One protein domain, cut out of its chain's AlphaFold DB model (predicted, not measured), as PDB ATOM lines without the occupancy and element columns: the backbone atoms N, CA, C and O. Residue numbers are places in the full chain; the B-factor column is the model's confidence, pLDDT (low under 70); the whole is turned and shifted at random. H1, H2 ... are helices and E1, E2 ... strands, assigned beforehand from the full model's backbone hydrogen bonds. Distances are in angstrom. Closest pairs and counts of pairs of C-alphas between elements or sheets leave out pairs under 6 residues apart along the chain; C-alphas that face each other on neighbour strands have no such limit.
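This is residues 64 to 157 of the 226 residues of an uncharacterized protein of Streptococcus pyogenes serotype M12 (strain MGAS9429) (UniProt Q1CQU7). One helix, H1, forms the core, with H3, H4 and H5 packed round it at large angles and the short helix H2 nearby on a further side. A small hairpin of two strands, E1 and E2, covers the end of H1 near Gly 75, the short H6 lies by the end near Leu 65, and residues 143 to 148 stick out as a free loop beyond H5 and H6. The printed part has 94 residues with six named helices and two named strands, in the order H1 H2 H3 E1 E2 H4 H5 H6; the sheet E1 - E2 is antiparallel, and the class is mostly helix. The whole is compact, with a radius of gyration of the C-alphas of 13.5 A, yet elongated in outline, spanning 45 by 25 by 23 A.

H1 is residues 65 to 75, from C-alpha 65 at (-29.882, -43.619, -27.391) to C-alpha 75 at (-29.294, -43.478, -12.497), 14.9 A long. Residues 76 to 89 follow with no named element. H2 is residues 90 to 93, 5.1 A long, and H3 is residues 99 to 108, 14.2 A long. Strand E1, residues 112 to 114, measures 7.2 A, and strand E2, residues 120 to 122, measures 7.1 A. H4, residues 124 to 133, begins with C-alpha 124 at (-33.428, -32.847, -11.450) and is 14.4 A long. H5 is residues 136 to 141, 8.5 A long. H6, residues 152 to 155, is 5.4 A long and ends with C-alpha 155 at (-37.351, -50.652, -31.465).

H1 is the hub, touching four other helices. It is close to H2 but not clearly touching it; their closest C-alphas, those of Leu 70 and Phe 91, are 7.6 A apart. H1 touches H3, closest at the C-alphas of Glu 67 and Thr 102, 6.7 A apart, and the two are only just about perpendicular, at 72 degrees. H1 touches H4 at a steep tilt of 57 degrees, opposite ways, with the C-alphas of Val 72 and Tyr 130 the closest at 5.6 A. H1 and H5 touch and are about perpendicular at 85 degrees; their closest C-alphas, those of Leu 69 and Leu 136, are 6.0 A apart. H1 and H6 only just touch, with 3 pairs of C-alphas within 8 A, the closest being those of Leu 65 and Asp 153 at 6.8 A. H5 and H6 also only just touch, with 3 such pairs, the closest being those of Ile 139 and Met 152 at 6.6 A. The helix packing is mostly crossed: of the three touching pairs with a tilt, 0 are shallow. E1 and E2 form a hairpin, antiparallel at 135 degrees, with N 113 and O 121, and N 121 and O 113, each 2.9 A apart and within hydrogen-bond range. The closest C-alphas of H1 and E2, those of Gly 75 and Leu 122, are 6.1 A apart. Those of H3 and E1, Phe 106 and Leu 112, are 5.5 A apart. H3 and H4 are only just apart, at 8.1 A. Each O i to N i+4 pair is within hydrogen-bond range in H3, H4 and H5, and 6 of 7 are in H1; H2 and H6 are too short for such a pair.

The two C-alphas farthest apart, those of Lys 116 and Ile 146, are 45.6 A apart, while those of Lys 64 and His 157, the first and last printed, are 13.7 A apart. Residues 143 to 148 stand free. The link from H1 to H2 is long, with 14 residues; that from H5 to H6 is short, with 10. The printed part has no cut. The mean pLDDT of the printed part is 95.1, and no printed residue is under 70.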
ATOM      1  N   LYS A  64     -27.511 -39.450 -28.317       98.25
ATOM      2  CA  LYS A  64     -27.887 -40.722 -28.956       98.25
ATOM      3  C   LYS A  64     -28.451 -41.696 -27.923       98.25
ATOM      4  O   LYS A  64     -28.038 -41.663 -26.763       98.25
ATOM      5  N   LEU A  65     -29.303 -42.642 -28.329       98.38
ATOM      6  CA  LEU A  65     -29.882 -43.619 -27.391       98.38
ATOM      7  C   LEU A  65     -28.817 -44.419 -26.630       98.38
ATOM      8  O   LEU A  65     -28.944 -44.626 -25.425       98.38
ATOM      9  N   ARG A  66     -27.716 -44.817 -27.285       98.12
ATOM     10  CA  ARG A  66     -26.609 -45.500 -26.590       98.12
ATOM     11  C   ARG A  66     -25.923 -44.633 -25.532       98.12
ATOM     12  O   ARG A  66     -25.456 -45.161 -24.529       98.12
ATOM     13  N   GLU A  67     -25.867 -43.319 -25.734       98.56
ATOM     14  CA  GLU A  67     -25.311 -42.386 -24.755       98.56
ATOM     15  C   GLU A  67     -26.280 -42.261 -23.583       98.56
ATOM     16  O   GLU A  67     -25.873 -42.434 -22.435       98.56
ATOM     17  N   ILE A  68     -27.574 -42.080 -23.857       98.62
ATOM     18  CA  ILE A  68     -28.610 -42.021 -22.819       98.62
ATOM     19  C   ILE A  68     -28.669 -43.329 -22.014       98.62
ATOM     20  O   ILE A  68     -28.825 -43.283 -20.797       98.62
ATOM     21  N   LEU A  69     -28.432 -44.495 -22.627       98.56
ATOM     22  CA  LEU A  69     -28.310 -45.766 -21.903       98.56
ATOM     23  C   LEU A  69     -27.226 -45.709 -20.805       98.56
ATOM     24  O   LEU A  69     -27.393 -46.310 -19.742       98.56
ATOM     25  N   LEU A  70     -26.134 -44.962 -21.012       98.38
ATOM     26  CA  LEU A  70     -25.110 -44.751 -19.984       98.38
ATOM     27  C   LEU A  70     -25.621 -43.864 -18.838       98.38
ATOM     28  O   LEU A  70     -25.314 -44.140 -17.677       98.38
ATOM     29  N   LEU A  71     -26.430 -42.839 -19.132       98.44
ATOM     30  CA  LEU A  71     -27.114 -42.050 -18.100       98.44
ATOM     31  C   LEU A  71     -28.075 -42.932 -17.289       98.44
ATOM     32  O   LEU A  71     -28.067 -42.888 -16.057       98.44
ATOM     33  N   VAL A  72     -28.842 -43.790 -17.972       98.19
ATOM     34  CA  VAL A  72     -29.722 -44.782 -17.342       98.19
ATOM     35  C   VAL A  72     -28.921 -45.709 -16.436       98.19
ATOM     36  O   VAL A  72     -29.310 -45.939 -15.291       98.19
ATOM     37  N   TRP A  73     -27.757 -46.185 -16.882       97.69
ATOM     38  CA  TRP A  73     -26.876 -46.978 -16.030       97.69
ATOM     39  C   TRP A  73     -26.486 -46.221 -14.758       97.69
ATOM     40  O   TRP A  73     -26.677 -46.774 -13.671       97.69
ATOM     41  N   TRP A  74     -26.017 -44.970 -14.858       97.44
ATOM     42  CA  TRP A  74     -25.682 -44.140 -13.691       97.44
ATOM     43  C   TRP A  74     -26.873 -43.961 -12.737       97.44
ATOM     44  O   TRP A  74     -26.694 -44.096 -11.528       97.44
ATOM     45  N   GLY A  75     -28.076 -43.739 -13.270       95.88
ATOM     46  CA  GLY A  75     -29.294 -43.478 -12.497       95.88
ATOM     47  C   GLY A  75     -29.997 -44.697 -11.892       95.88
ATOM     48  O   GLY A  75     -30.788 -44.539 -10.967       95.88
ATOM     49  N   ARG A  76     -29.728 -45.915 -12.383       93.75
ATOM     50  CA  ARG A  76     -30.498 -47.121 -12.014       93.75
ATOM     51  C   ARG A  76     -30.187 -47.684 -10.618       93.75
ATOM     52  O   ARG A  76     -30.966 -48.484 -10.103       93.75
ATOM     53  N   THR A  77     -29.053 -47.352 -10.000       87.69
ATOM     54  CA  THR A  77     -28.664 -47.985  -8.727       87.69
ATOM     55  C   THR A  77     -29.292 -47.320  -7.517       87.69
ATOM     56  O   THR A  77     -29.306 -46.101  -7.406       87.69
ATOM     57  N   LYS A  78     -29.716 -48.146  -6.548       84.06
ATOM     58  CA  LYS A  78     -30.156 -47.674  -5.224       84.06
ATOM     59  C   LYS A  78     -29.051 -46.892  -4.506       84.06
ATOM     60  O   LYS A  78     -29.325 -45.877  -3.883       84.06
ATOM     61  N   ASN A  79     -27.806 -47.356  -4.641       89.25
ATOM     62  CA  ASN A  79     -26.630 -46.705  -4.073       89.25
ATOM     63  C   ASN A  79     -25.880 -45.924  -5.163       89.25
ATOM     64  O   ASN A  79     -25.552 -46.517  -6.200       89.25
ATOM     65  N   PRO A  80     -25.585 -44.630  -4.956       92.88
ATOM     66  CA  PRO A  80     -24.762 -43.839  -5.863       92.88
ATOM     67  C   PRO A  80     -23.392 -44.474  -6.115       92.88
ATOM     68  O   PRO A  80     -22.802 -45.112  -5.243       92.88
ATOM     69  N   ARG A  81     -22.867 -44.291  -7.326       94.81
ATOM     70  CA  ARG A  81     -21.579 -44.864  -7.737       94.81
ATOM     71  C   ARG A  81     -20.451 -43.857  -7.566       94.81
ATOM     72  O   ARG A  81     -20.651 -42.657  -7.732       94.81
ATOM     73  N   LYS A  82     -19.235 -44.335  -7.301       94.56
ATOM     74  CA  LYS A  82     -18.051 -43.468  -7.268       94.56
ATOM     75  C   LYS A  82     -17.732 -42.969  -8.688       94.56
ATOM     76  O   LYS A  82     -17.970 -43.699  -9.647       94.56
ATOM     77  N   PRO A  83     -17.109 -41.790  -8.856       90.06
ATOM     78  CA  PRO A  83     -16.670 -41.312 -10.172       90.06
ATOM     79  C   PRO A  83     -15.682 -42.260 -10.875       90.06
ATOM     80  O   PRO A  83     -15.567 -42.251 -12.093       90.06
ATOM     81  N   THR A  84     -14.974 -43.092 -10.106       91.25
ATOM     82  CA  THR A  84     -14.036 -44.110 -10.603       91.25
ATOM     83  C   THR A  84     -14.708 -45.431 -10.991       91.25
ATOM     84  O   THR A  84     -14.030 -46.343 -11.470       91.25
ATOM     85  N   SER A  85     -16.022 -45.572 -10.781       93.62
ATOM     86  CA  SER A  85     -16.764 -46.771 -11.162       93.62
ATOM     87  C   SER A  85     -16.733 -46.955 -12.676       93.62
ATOM     88  O   SER A  85     -17.160 -46.088 -13.435       93.62
ATOM     89  N   LYS A  86     -16.245 -48.116 -13.117       93.38
ATOM     90  CA  LYS A  86     -16.187 -48.468 -14.535       93.38
ATOM     91  C   LYS A  86     -17.555 -48.969 -15.008       93.38
ATOM     92  O   LYS A  86     -18.096 -49.884 -14.381       93.38
ATOM     93  N   PRO A  87     -18.100 -48.424 -16.108       95.12
ATOM     94  CA  PRO A  87     -19.257 -49.015 -16.758       95.12
ATOM     95  C   PRO A  87     -18.976 -50.461 -17.198       95.12
ATOM     96  O   PRO A  87     -17.819 -50.822 -17.439       95.12
ATOM     97  N   PRO A  88     -20.010 -51.310 -17.308       96.12
ATOM     98  CA  PRO A  88     -19.875 -52.658 -17.842       96.12
ATOM     99  C   PRO A  88     -19.264 -52.702 -19.246       96.12
ATOM    100  O   PRO A  88     -19.407 -51.772 -20.039       96.12
ATOM    101  N   ARG A  89     -18.627 -53.836 -19.569       96.94
ATOM    102  CA  ARG A  89     -17.892 -54.051 -20.829       96.94
ATOM    103  C   ARG A  89     -18.732 -53.797 -22.087       96.94
ATOM    104  O   ARG A  89     -18.195 -53.277 -23.059       96.94
ATOM    105  N   TYR A  90     -20.029 -54.097 -22.062       95.31
ATOM    106  CA  TYR A  90     -20.911 -53.905 -23.218       95.31
ATOM    107  C   TYR A  90     -20.989 -52.443 -23.685       95.31
ATOM    108  O   TYR A  90     -21.166 -52.196 -24.874       95.31
ATOM    109  N   PHE A  91     -20.785 -51.453 -22.806       97.75
ATOM    110  CA  PHE A  91     -20.747 -50.050 -23.237       97.75
ATOM    111  C   PHE A  91     -19.593 -49.771 -24.205       97.75
ATOM    112  O   PHE A  91     -19.705 -48.893 -25.054       97.75
ATOM    113  N   PHE A  92     -18.506 -50.531 -24.093       96.50
ATOM    114  CA  PHE A  92     -17.318 -50.387 -24.927       96.50
ATOM    115  C   PHE A  92     -17.398 -51.257 -26.180       96.50
ATOM    116  O   PHE A  92     -17.091 -50.771 -27.260       96.50
ATOM    117  N   TYR A  93     -17.815 -52.518 -26.051       94.88
ATOM    118  CA  TYR A  93     -17.780 -53.471 -27.167       94.88
ATOM    119  C   TYR A  93     -19.062 -53.487 -27.993       94.88
ATOM    120  O   TYR A  93     -19.000 -53.541 -29.213       94.88
ATOM    121  N   ASP A  94     -20.218 -53.381 -27.346       94.25
ATOM    122  CA  ASP A  94     -21.493 -53.501 -28.048       94.25
ATOM    123  C   ASP A  94     -21.989 -52.119 -28.489       94.25
ATOM    124  O   ASP A  94     -22.492 -51.944 -29.598       94.25
ATOM    125  N   TYR A  95     -21.788 -51.106 -27.637       96.88
ATOM    126  CA  TYR A  95     -22.218 -49.724 -27.881       96.88
ATOM    127  C   TYR A  95     -21.105 -48.784 -28.339       96.88
ATOM    128  O   TYR A  95     -21.404 -47.662 -28.734       96.88
ATOM    129  N   HIS A  96     -19.842 -49.218 -28.320       96.94
ATOM    130  CA  HIS A  96     -18.706 -48.431 -28.816       96.94
ATOM    131  C   HIS A  96     -18.635 -47.003 -28.229       96.94
ATOM    132  O   HIS A  96     -18.284 -46.040 -28.915       96.94
ATOM    133  N   LEU A  97     -18.991 -46.841 -26.949       96.81
ATOM    134  CA  LEU A  97     -18.972 -45.548 -26.268       96.81
ATOM    135  C   LEU A  97     -17.598 -45.215 -25.697       96.81
ATOM    136  O   LEU A  97     -16.980 -46.006 -24.982       96.81
ATOM    137  N   ASN A  98     -17.207 -43.950 -25.859       96.69
ATOM    138  CA  ASN A  98     -16.230 -43.334 -24.971       96.69
ATOM    139  C   ASN A  98     -16.929 -42.909 -23.672       96.69
ATOM    140  O   ASN A  98     -17.351 -41.765 -23.506       96.69
ATOM    141  N   THR A  99     -17.059 -43.855 -22.743       96.38
ATOM    142  CA  THR A  99     -17.858 -43.676 -21.524       96.38
ATOM    143  C   THR A  99     -17.384 -42.536 -20.624       96.38
ATOM    144  O   THR A  99     -18.219 -41.870 -20.007       96.38
ATOM    145  N   LYS A 100     -16.073 -42.260 -20.572       95.38
ATOM    146  CA  LYS A 100     -15.530 -41.111 -19.835       95.38
ATOM    147  C   LYS A 100     -16.007 -39.803 -20.461       95.38
ATOM    148  O   LYS A 100     -16.607 -38.993 -19.766       95.38
ATOM    149  N   LYS A 101     -15.792 -39.631 -21.771       96.88
ATOM    150  CA  LYS A 101     -16.210 -38.424 -22.500       96.88
ATOM    151  C   LYS A 101     -17.713 -38.184 -22.346       96.88
ATOM    152  O   LYS A 101     -18.110 -37.075 -22.016       96.88
ATOM    153  N   THR A 102     -18.533 -39.218 -22.528       97.69
ATOM    154  CA  THR A 102     -19.993 -39.110 -22.399       97.69
ATOM    155  C   THR A 102     -20.421 -38.764 -20.968       97.69
ATOM    156  O   THR A 102     -21.284 -37.915 -20.775       97.69
ATOM    157  N   THR A 103     -19.784 -39.348 -19.946       97.31
ATOM    158  CA  THR A 103     -20.078 -38.998 -18.542       97.31
ATOM    159  C   THR A 103     -19.676 -37.556 -18.222       97.31
ATOM    160  O   THR A 103     -20.439 -36.843 -17.574       97.31
ATOM    161  N   ASP A 104     -18.516 -37.099 -18.705       96.62
ATOM    162  CA  ASP A 104     -18.062 -35.713 -18.530       96.62
ATOM    163  C   ASP A 104     -19.029 -34.721 -19.205       96.62
ATOM    164  O   ASP A 104     -19.312 -33.662 -18.643       96.62
ATOM    165  N   MET A 105     -19.595 -35.084 -20.366       97.69
ATOM    166  CA  MET A 105     -20.659 -34.309 -21.018       97.69
ATOM    167  C   MET A 105     -21.898 -34.206 -20.126       97.69
ATOM    168  O   MET A 105     -22.346 -33.101 -19.857       97.69
ATOM    169  N   PHE A 106     -22.396 -35.315 -19.572       98.38
ATOM    170  CA  PHE A 106     -23.548 -35.280 -18.661       98.38
ATOM    171  C   PHE A 106     -23.321 -34.424 -17.412       98.38
ATOM    172  O   PHE A 106     -24.261 -33.809 -16.915       98.38
ATOM    173  N   ILE A 107     -22.095 -34.379 -16.885       97.69
ATOM    174  CA  ILE A 107     -21.761 -33.514 -15.746       97.69
ATOM    175  C   ILE A 107     -21.779 -32.045 -16.170       97.69
ATOM    176  O   ILE A 107     -22.403 -31.221 -15.503       97.69
ATOM    177  N   ARG A 108     -21.112 -31.715 -17.282       97.81
ATOM    178  CA  ARG A 108     -21.053 -30.348 -17.815       97.81
ATOM    179  C   ARG A 108     -22.440 -29.815 -18.167       97.81
ATOM    180  O   ARG A 108     -22.745 -28.670 -17.860       97.81
ATOM    181  N   ASP A 109     -23.270 -30.661 -18.762       98.12
ATOM    182  CA  ASP A 109     -24.616 -30.315 -19.211       98.12
ATOM    183  C   ASP A 109     -25.632 -30.365 -18.042       98.12
ATOM    184  O   ASP A 109     -26.835 -30.200 -18.227       98.12
ATOM    185  N   GLY A 110     -25.156 -30.580 -16.807       98.12
ATOM    186  CA  GLY A 110     -25.962 -30.480 -15.594       98.12
ATOM    187  C   GLY A 110     -26.938 -31.637 -15.383       98.12
ATOM    188  O   GLY A 110     -27.899 -31.472 -14.636       98.12
ATOM    189  N   LEU A 111     -26.715 -32.802 -15.999       98.44
ATOM    190  CA  LEU A 111     -27.517 -34.023 -15.823       98.44
ATOM    191  C   LEU A 111     -26.997 -34.908 -14.681       98.44
ATOM    192  O   LEU A 111     -27.772 -35.587 -14.003       98.44
ATOM    193  N   LEU A 112     -25.685 -34.878 -14.438       98.31
ATOM    194  CA  LEU A 112     -25.023 -35.582 -13.342       98.31
ATOM    195  C   LEU A 112     -24.302 -34.601 -12.417       98.31
ATOM    196  O   LEU A 112     -23.747 -33.597 -12.856       98.31
ATOM    197  N   LYS A 113     -24.262 -34.916 -11.123       97.38
ATOM    198  CA  LYS A 113     -23.481 -34.174 -10.125       97.38
ATOM    199  C   LYS A 113     -22.865 -35.110  -9.096       97.38
ATOM    200  O   LYS A 113     -23.260 -36.267  -8.980       97.38
ATOM    201  N   LYS A 114     -21.908 -34.596  -8.321       96.44
ATOM    202  CA  LYS A 114     -21.415 -35.281  -7.122       96.44
ATOM    203  C   LYS A 114     -22.326 -34.960  -5.934       96.44
ATOM    204  O   LYS A 114     -22.679 -33.801  -5.723       96.44
ATOM    205  N   ASN A 115     -22.716 -35.978  -5.172       93.88
ATOM    206  CA  ASN A 115     -23.397 -35.813  -3.890       93.88
ATOM    207  C   ASN A 115     -22.394 -35.405  -2.786       93.88
ATOM    208  O   ASN A 115     -21.197 -35.261  -3.040       93.88
ATOM    209  N   LYS A 116     -22.878 -35.243  -1.545       93.38
ATOM    210  CA  LYS A 116     -22.041 -34.886  -0.381       93.38
ATOM    211  C   LYS A 116     -20.918 -35.897  -0.097       93.38
ATOM    212  O   LYS A 116     -19.893 -35.525   0.455       93.38
ATOM    213  N   GLU A 117     -21.094 -37.149  -0.506       92.94
ATOM    214  CA  GLU A 117     -20.127 -38.247  -0.342       92.94
ATOM    215  C   GLU A 117     -19.169 -38.366  -1.543       92.94
ATOM    216  O   GLU A 117     -18.358 -39.287  -1.617       92.94
ATOM    217  N   GLY A 118     -19.272 -37.462  -2.524       94.25
ATOM    218  CA  GLY A 118     -18.460 -37.471  -3.738       94.25
ATOM    219  C   GLY A 118     -18.896 -38.484  -4.804       94.25
ATOM    220  O   GLY A 118     -18.204 -38.628  -5.814       94.25
ATOM    221  N   CYS A 119     -20.027 -39.166  -4.620       96.12
ATOM    222  CA  CYS A 119     -20.595 -40.125  -5.568       96.12
ATOM    223  C   CYS A 119     -21.445 -39.436  -6.644       96.12
ATOM    224  O   CYS A 119     -22.069 -38.408  -6.395       96.12
ATOM    225  N   ILE A 120     -21.494 -40.023  -7.836       96.75
ATOM    226  CA  ILE A 120     -22.272 -39.534  -8.974       96.75
ATOM    227  C   ILE A 120     -23.760 -39.836  -8.768       96.75
ATOM    228  O   ILE A 120     -24.143 -40.986  -8.536       96.75
ATOM    229  N   THR A 121     -24.591 -38.802  -8.892       96.94
ATOM    230  CA  THR A 121     -26.057 -38.869  -8.850       96.94
ATOM    231  C   THR A 121     -26.683 -38.020  -9.953       96.94
ATOM    232  O   THR A 121     -26.053 -37.110 -10.495       96.94
ATOM    233  N   LEU A 122     -27.943 -38.314 -10.281       98.06
ATOM    234  CA  LEU A 122     -28.738 -37.499 -11.199       98.06
ATOM    235  C   LEU A 122     -29.063 -36.136 -10.569       98.06
ATOM    236  O   LEU A 122     -29.327 -36.022  -9.367       98.06
ATOM    237  N   THR A 123     -29.068 -35.093 -11.392       98.19
ATOM    238  CA  THR A 123     -29.739 -33.826 -11.071       98.19
ATOM    239  C   THR A 123     -31.246 -33.945 -11.316       98.19
ATOM    240  O   THR A 123     -31.728 -35.002 -11.719       98.19
ATOM    241  N   LEU A 124     -32.006 -32.865 -11.099       98.00
ATOM    242  CA  LEU A 124     -33.428 -32.847 -11.450       98.00
ATOM    243  C   LEU A 124     -33.626 -33.052 -12.962       98.00
ATOM    244  O   LEU A 124     -34.377 -33.935 -13.361       98.00
ATOM    245  N   SER A 125     -32.880 -32.325 -13.798       97.75
ATOM    246  CA  SER A 125     -32.922 -32.483 -15.258       97.75
ATOM    247  C   SER A 125     -32.447 -33.868 -15.702       97.75
ATOM    248  O   SER A 125     -33.068 -34.495 -16.556       97.75
ATOM    249  N   GLY A 126     -31.393 -34.399 -15.071       98.25
ATOM    250  CA  GLY A 126     -30.944 -35.769 -15.317       98.25
ATOM    251  C   GLY A 126     -31.994 -36.811 -14.939       98.25
ATOM    252  O   GLY A 126     -32.114 -37.828 -15.614       98.25
ATOM    253  N   LYS A 127     -32.781 -36.557 -13.889       98.19
ATOM    254  CA  LYS A 127     -33.876 -37.429 -13.461       98.19
ATOM    255  C   LYS A 127     -35.039 -37.422 -14.450       98.19
ATOM    256  O   LYS A 127     -35.529 -38.502 -14.761       98.19
ATOM    257  N   VAL A 128     -35.407 -36.260 -14.991       98.00
ATOM    258  CA  VAL A 128     -36.404 -36.158 -16.071       98.00
ATOM    259  C   VAL A 128     -35.976 -37.011 -17.266       98.00
ATOM    260  O   VAL A 128     -36.716 -37.903 -17.673       98.00
ATOM    261  N   LEU A 129     -34.740 -36.827 -17.750       98.06
ATOM    262  CA  LEU A 129     -34.242 -37.594 -18.893       98.06
ATOM    263  C   LEU A 129     -34.103 -39.092 -18.579       98.06
ATOM    264  O   LEU A 129     -34.413 -39.946 -19.405       98.06
ATOM    265  N   TYR A 130     -33.673 -39.440 -17.366       98.25
ATOM    266  CA  TYR A 130     -33.653 -40.829 -16.913       98.25
ATOM    267  C   TYR A 130     -35.048 -41.457 -16.969       98.25
ATOM    268  O   TYR A 130     -35.182 -42.579 -17.447       98.25
ATOM    269  N   ASP A 131     -36.074 -40.775 -16.458       97.88
ATOM    270  CA  ASP A 131     -37.416 -41.346 -16.356       97.88
ATOM    271  C   ASP A 131     -38.074 -41.553 -17.720       97.88
ATOM    272  O   ASP A 131     -38.756 -42.564 -17.893       97.88
ATOM    273  N   GLU A 132     -37.802 -40.667 -18.678       96.88
ATOM    274  CA  GLU A 132     -38.242 -40.792 -20.070       96.88
ATOM    275  C   GLU A 132     -37.574 -41.984 -20.780       96.88
ATOM    276  O   GLU A 132     -38.237 -42.763 -21.459       96.88
ATOM    277  N   TYR A 133     -36.271 -42.193 -20.565       97.88
ATOM    278  CA  TYR A 133     -35.488 -43.172 -21.330       97.88
ATOM    279  C   TYR A 133     -35.127 -44.454 -20.566       97.88
ATOM    280  O   TYR A 133     -34.431 -45.317 -21.107       97.88
ATOM    281  N   LYS A 134     -35.592 -44.648 -19.324       97.00
ATOM    282  CA  LYS A 134     -35.253 -45.834 -18.504       97.00
ATOM    283  C   LYS A 134     -35.602 -47.170 -19.168       97.00
ATOM    284  O   LYS A 134     -34.971 -48.179 -18.846       97.00
ATOM    285  N   ILE A 135     -36.554 -47.172 -20.106       97.12
ATOM    286  CA  ILE A 135     -36.939 -48.347 -20.901       97.12
ATOM    287  C   ILE A 135     -35.786 -48.886 -21.762       97.12
ATOM    288  O   ILE A 135     -35.712 -50.088 -22.005       97.12
ATOM    289  N   LEU A 136     -34.802 -48.048 -22.116       97.81
ATOM    290  CA  LEU A 136     -33.581 -48.481 -22.804       97.81
ATOM    291  C   LEU A 136     -32.859 -49.603 -22.060       97.81
ATOM    292  O   LEU A 136     -32.226 -50.449 -22.688       97.81
ATOM    293  N   TRP A 137     -32.959 -49.640 -20.728       97.19
ATOM    294  CA  TRP A 137     -32.370 -50.725 -19.957       97.19
ATOM    295  C   TRP A 137     -33.062 -52.066 -20.211       97.19
ATOM    296  O   TRP A 137     -32.390 -53.095 -20.233       97.19
ATOM    297  N   GLU A 138     -34.382 -52.074 -20.384       96.44
ATOM    298  CA  GLU A 138     -35.144 -53.289 -20.683       96.44
ATOM    299  C   GLU A 138     -34.800 -53.812 -22.079       96.44
ATOM    300  O   GLU A 138     -34.403 -54.970 -22.211       96.44
ATOM    301  N   ILE A 139     -34.794 -52.924 -23.079       96.81
ATOM    302  CA  ILE A 139     -34.359 -53.226 -24.453       96.81
ATOM    303  C   ILE A 139     -32.927 -53.786 -24.455       96.81
ATOM    304  O   ILE A 139     -32.628 -54.802 -25.089       96.81
ATOM    305  N   HIS A 140     -32.025 -53.139 -23.712       94.88
ATOM    306  CA  HIS A 140     -30.646 -53.586 -23.560       94.88
ATOM    307  C   HIS A 140     -30.544 -54.955 -22.866       94.88
ATOM    308  O   HIS A 140     -29.686 -55.767 -23.210       94.88
ATOM    309  N   SER A 141     -31.386 -55.222 -21.873       93.88
ATOM    310  CA  SER A 141     -31.293 -56.450 -21.077       93.88
ATOM    311  C   SER A 141     -31.939 -57.652 -21.761       93.88
ATOM    312  O   SER A 141     -31.683 -58.781 -21.341       93.88
ATOM    313  N   TYR A 142     -32.752 -57.431 -22.799       93.88
ATOM    314  CA  TYR A 142     -33.403 -58.505 -23.534       93.88
ATOM    315  C   TYR A 142     -32.382 -59.456 -24.172       93.88
ATOM    316  O   TYR A 142     -31.437 -59.027 -24.842       93.88
ATOM    317  N   LYS A 143     -32.616 -60.755 -23.974       85.25
ATOM    318  CA  LYS A 143     -31.907 -61.857 -24.625       85.25
ATOM    319  C   LYS A 143     -32.934 -62.896 -25.065       85.25
ATOM    320  O   LYS A 143     -33.550 -63.528 -24.211       85.25
ATOM    321  N   GLY A 144     -33.127 -63.039 -26.374       82.12
ATOM    322  CA  GLY A 144     -33.972 -64.099 -26.935       82.12
ATOM    323  C   GLY A 144     -33.239 -65.442 -27.018       82.12
ATOM    324  O   GLY A 144     -32.009 -65.478 -26.941       82.12
ATOM    325  N   TYR A 145     -33.988 -66.529 -27.225       78.75
ATOM    326  CA  TYR A 145     -33.461 -67.899 -27.336       78.75
ATOM    327  C   TYR A 145     -32.410 -68.049 -28.448       78.75
ATOM    328  O   TYR A 145     -31.316 -68.550 -28.202       78.75
ATOM    329  N   ILE A 146     -32.656 -67.450 -29.615       81.44
ATOM    330  CA  ILE A 146     -31.724 -67.426 -30.759       81.44
ATOM    331  C   ILE A 146     -30.552 -66.443 -30.619       81.44
ATOM    332  O   ILE A 146     -29.878 -66.116 -31.603       81.44
ATOM    333  N   GLY A 147     -30.308 -65.920 -29.415       80.00
ATOM    334  CA  GLY A 147     -29.331 -64.854 -29.185       80.00
ATOM    335  C   GLY A 147     -29.760 -63.522 -29.798       80.00
ATOM    336  O   GLY A 147     -28.907 -62.750 -30.232       80.00
ATOM    337  N   GLU A 148     -31.071 -63.272 -29.868       84.06
ATOM    338  CA  GLU A 148     -31.622 -62.029 -30.405       84.06
ATOM    339  C   GLU A 148     -31.181 -60.836 -29.552       84.06
ATOM    340  O   GLU A 148     -31.295 -60.840 -28.320       84.06
ATOM    341  N   LEU A 149     -30.694 -59.804 -30.237       89.12
ATOM    342  CA  LEU A 149     -30.189 -58.580 -29.643       89.12
ATOM    343  C   LEU A 149     -30.884 -57.393 -30.321       89.12
ATOM    344  O   LEU A 149     -30.436 -56.963 -31.389       89.12
ATOM    345  N   PRO A 150     -31.921 -56.810 -29.688       93.25
ATOM    346  CA  PRO A 150     -32.612 -55.653 -30.236       93.25
ATOM    347  C   PRO A 150     -31.645 -54.532 -30.621       93.25
ATOM    348  O   PRO A 150     -30.698 -54.226 -29.884       93.25
ATOM    349  N   ASN A 151     -31.901 -53.906 -31.764       95.62
ATOM    350  CA  ASN A 151     -31.303 -52.622 -32.101       95.62
ATOM    351  C   ASN A 151     -32.156 -51.525 -31.453       95.62
ATOM    352  O   ASN A 151     -33.331 -51.390 -31.793       95.62
ATOM    353  N   MET A 152     -31.576 -50.766 -30.519       96.38
ATOM    354  CA  MET A 152     -32.325 -49.794 -29.717       96.38
ATOM    355  C   MET A 152     -32.985 -48.715 -30.571       96.38
ATOM    356  O   MET A 152     -34.148 -48.415 -30.338       96.38
ATOM    357  N   ASP A 153     -32.291 -48.179 -31.575       96.75
ATOM    358  CA  ASP A 153     -32.818 -47.121 -32.446       96.75
ATOM    359  C   ASP A 153     -34.078 -47.563 -33.197       96.75
ATOM    360  O   ASP A 153     -35.019 -46.789 -33.357       96.75
ATOM    361  N   ARG A 154     -34.127 -48.835 -33.599       95.25
ATOM    362  CA  ARG A 154     -35.240 -49.388 -34.380       95.25
ATOM    363  C   ARG A 154     -36.464 -49.707 -33.543       95.25
ATOM    364  O   ARG A 154     -37.578 -49.623 -34.048       95.25
ATOM    365  N   VAL A 155     -36.260 -50.126 -32.297       95.38
ATOM    366  CA  VAL A 155     -37.351 -50.652 -31.465       95.38
ATOM    367  C   VAL A 155     -37.828 -49.664 -30.408       95.38
ATOM    368  O   VAL A 155     -38.913 -49.862 -29.882       95.38
ATOM    369  N   PHE A 156     -37.063 -48.613 -30.092       96.19
ATOM    370  CA  PHE A 156     -37.336 -47.738 -28.946       96.19
ATOM    371  C   PHE A 156     -38.751 -47.147 -28.937       96.19
ATOM    372  O   PHE A 156     -39.439 -47.261 -27.927       96.19
ATOM    373  N   HIS A 157     -39.203 -46.557 -30.048       91.88
ATOM    374  CA  HIS A 157     -40.504 -45.878 -30.102       91.88
ATOM    375  C   HIS A 157     -41.700 -46.834 -29.971       91.88
ATOM    376  O   HIS A 157     -42.729 -46.466 -29.420       91.88
TER     377      HIS A 157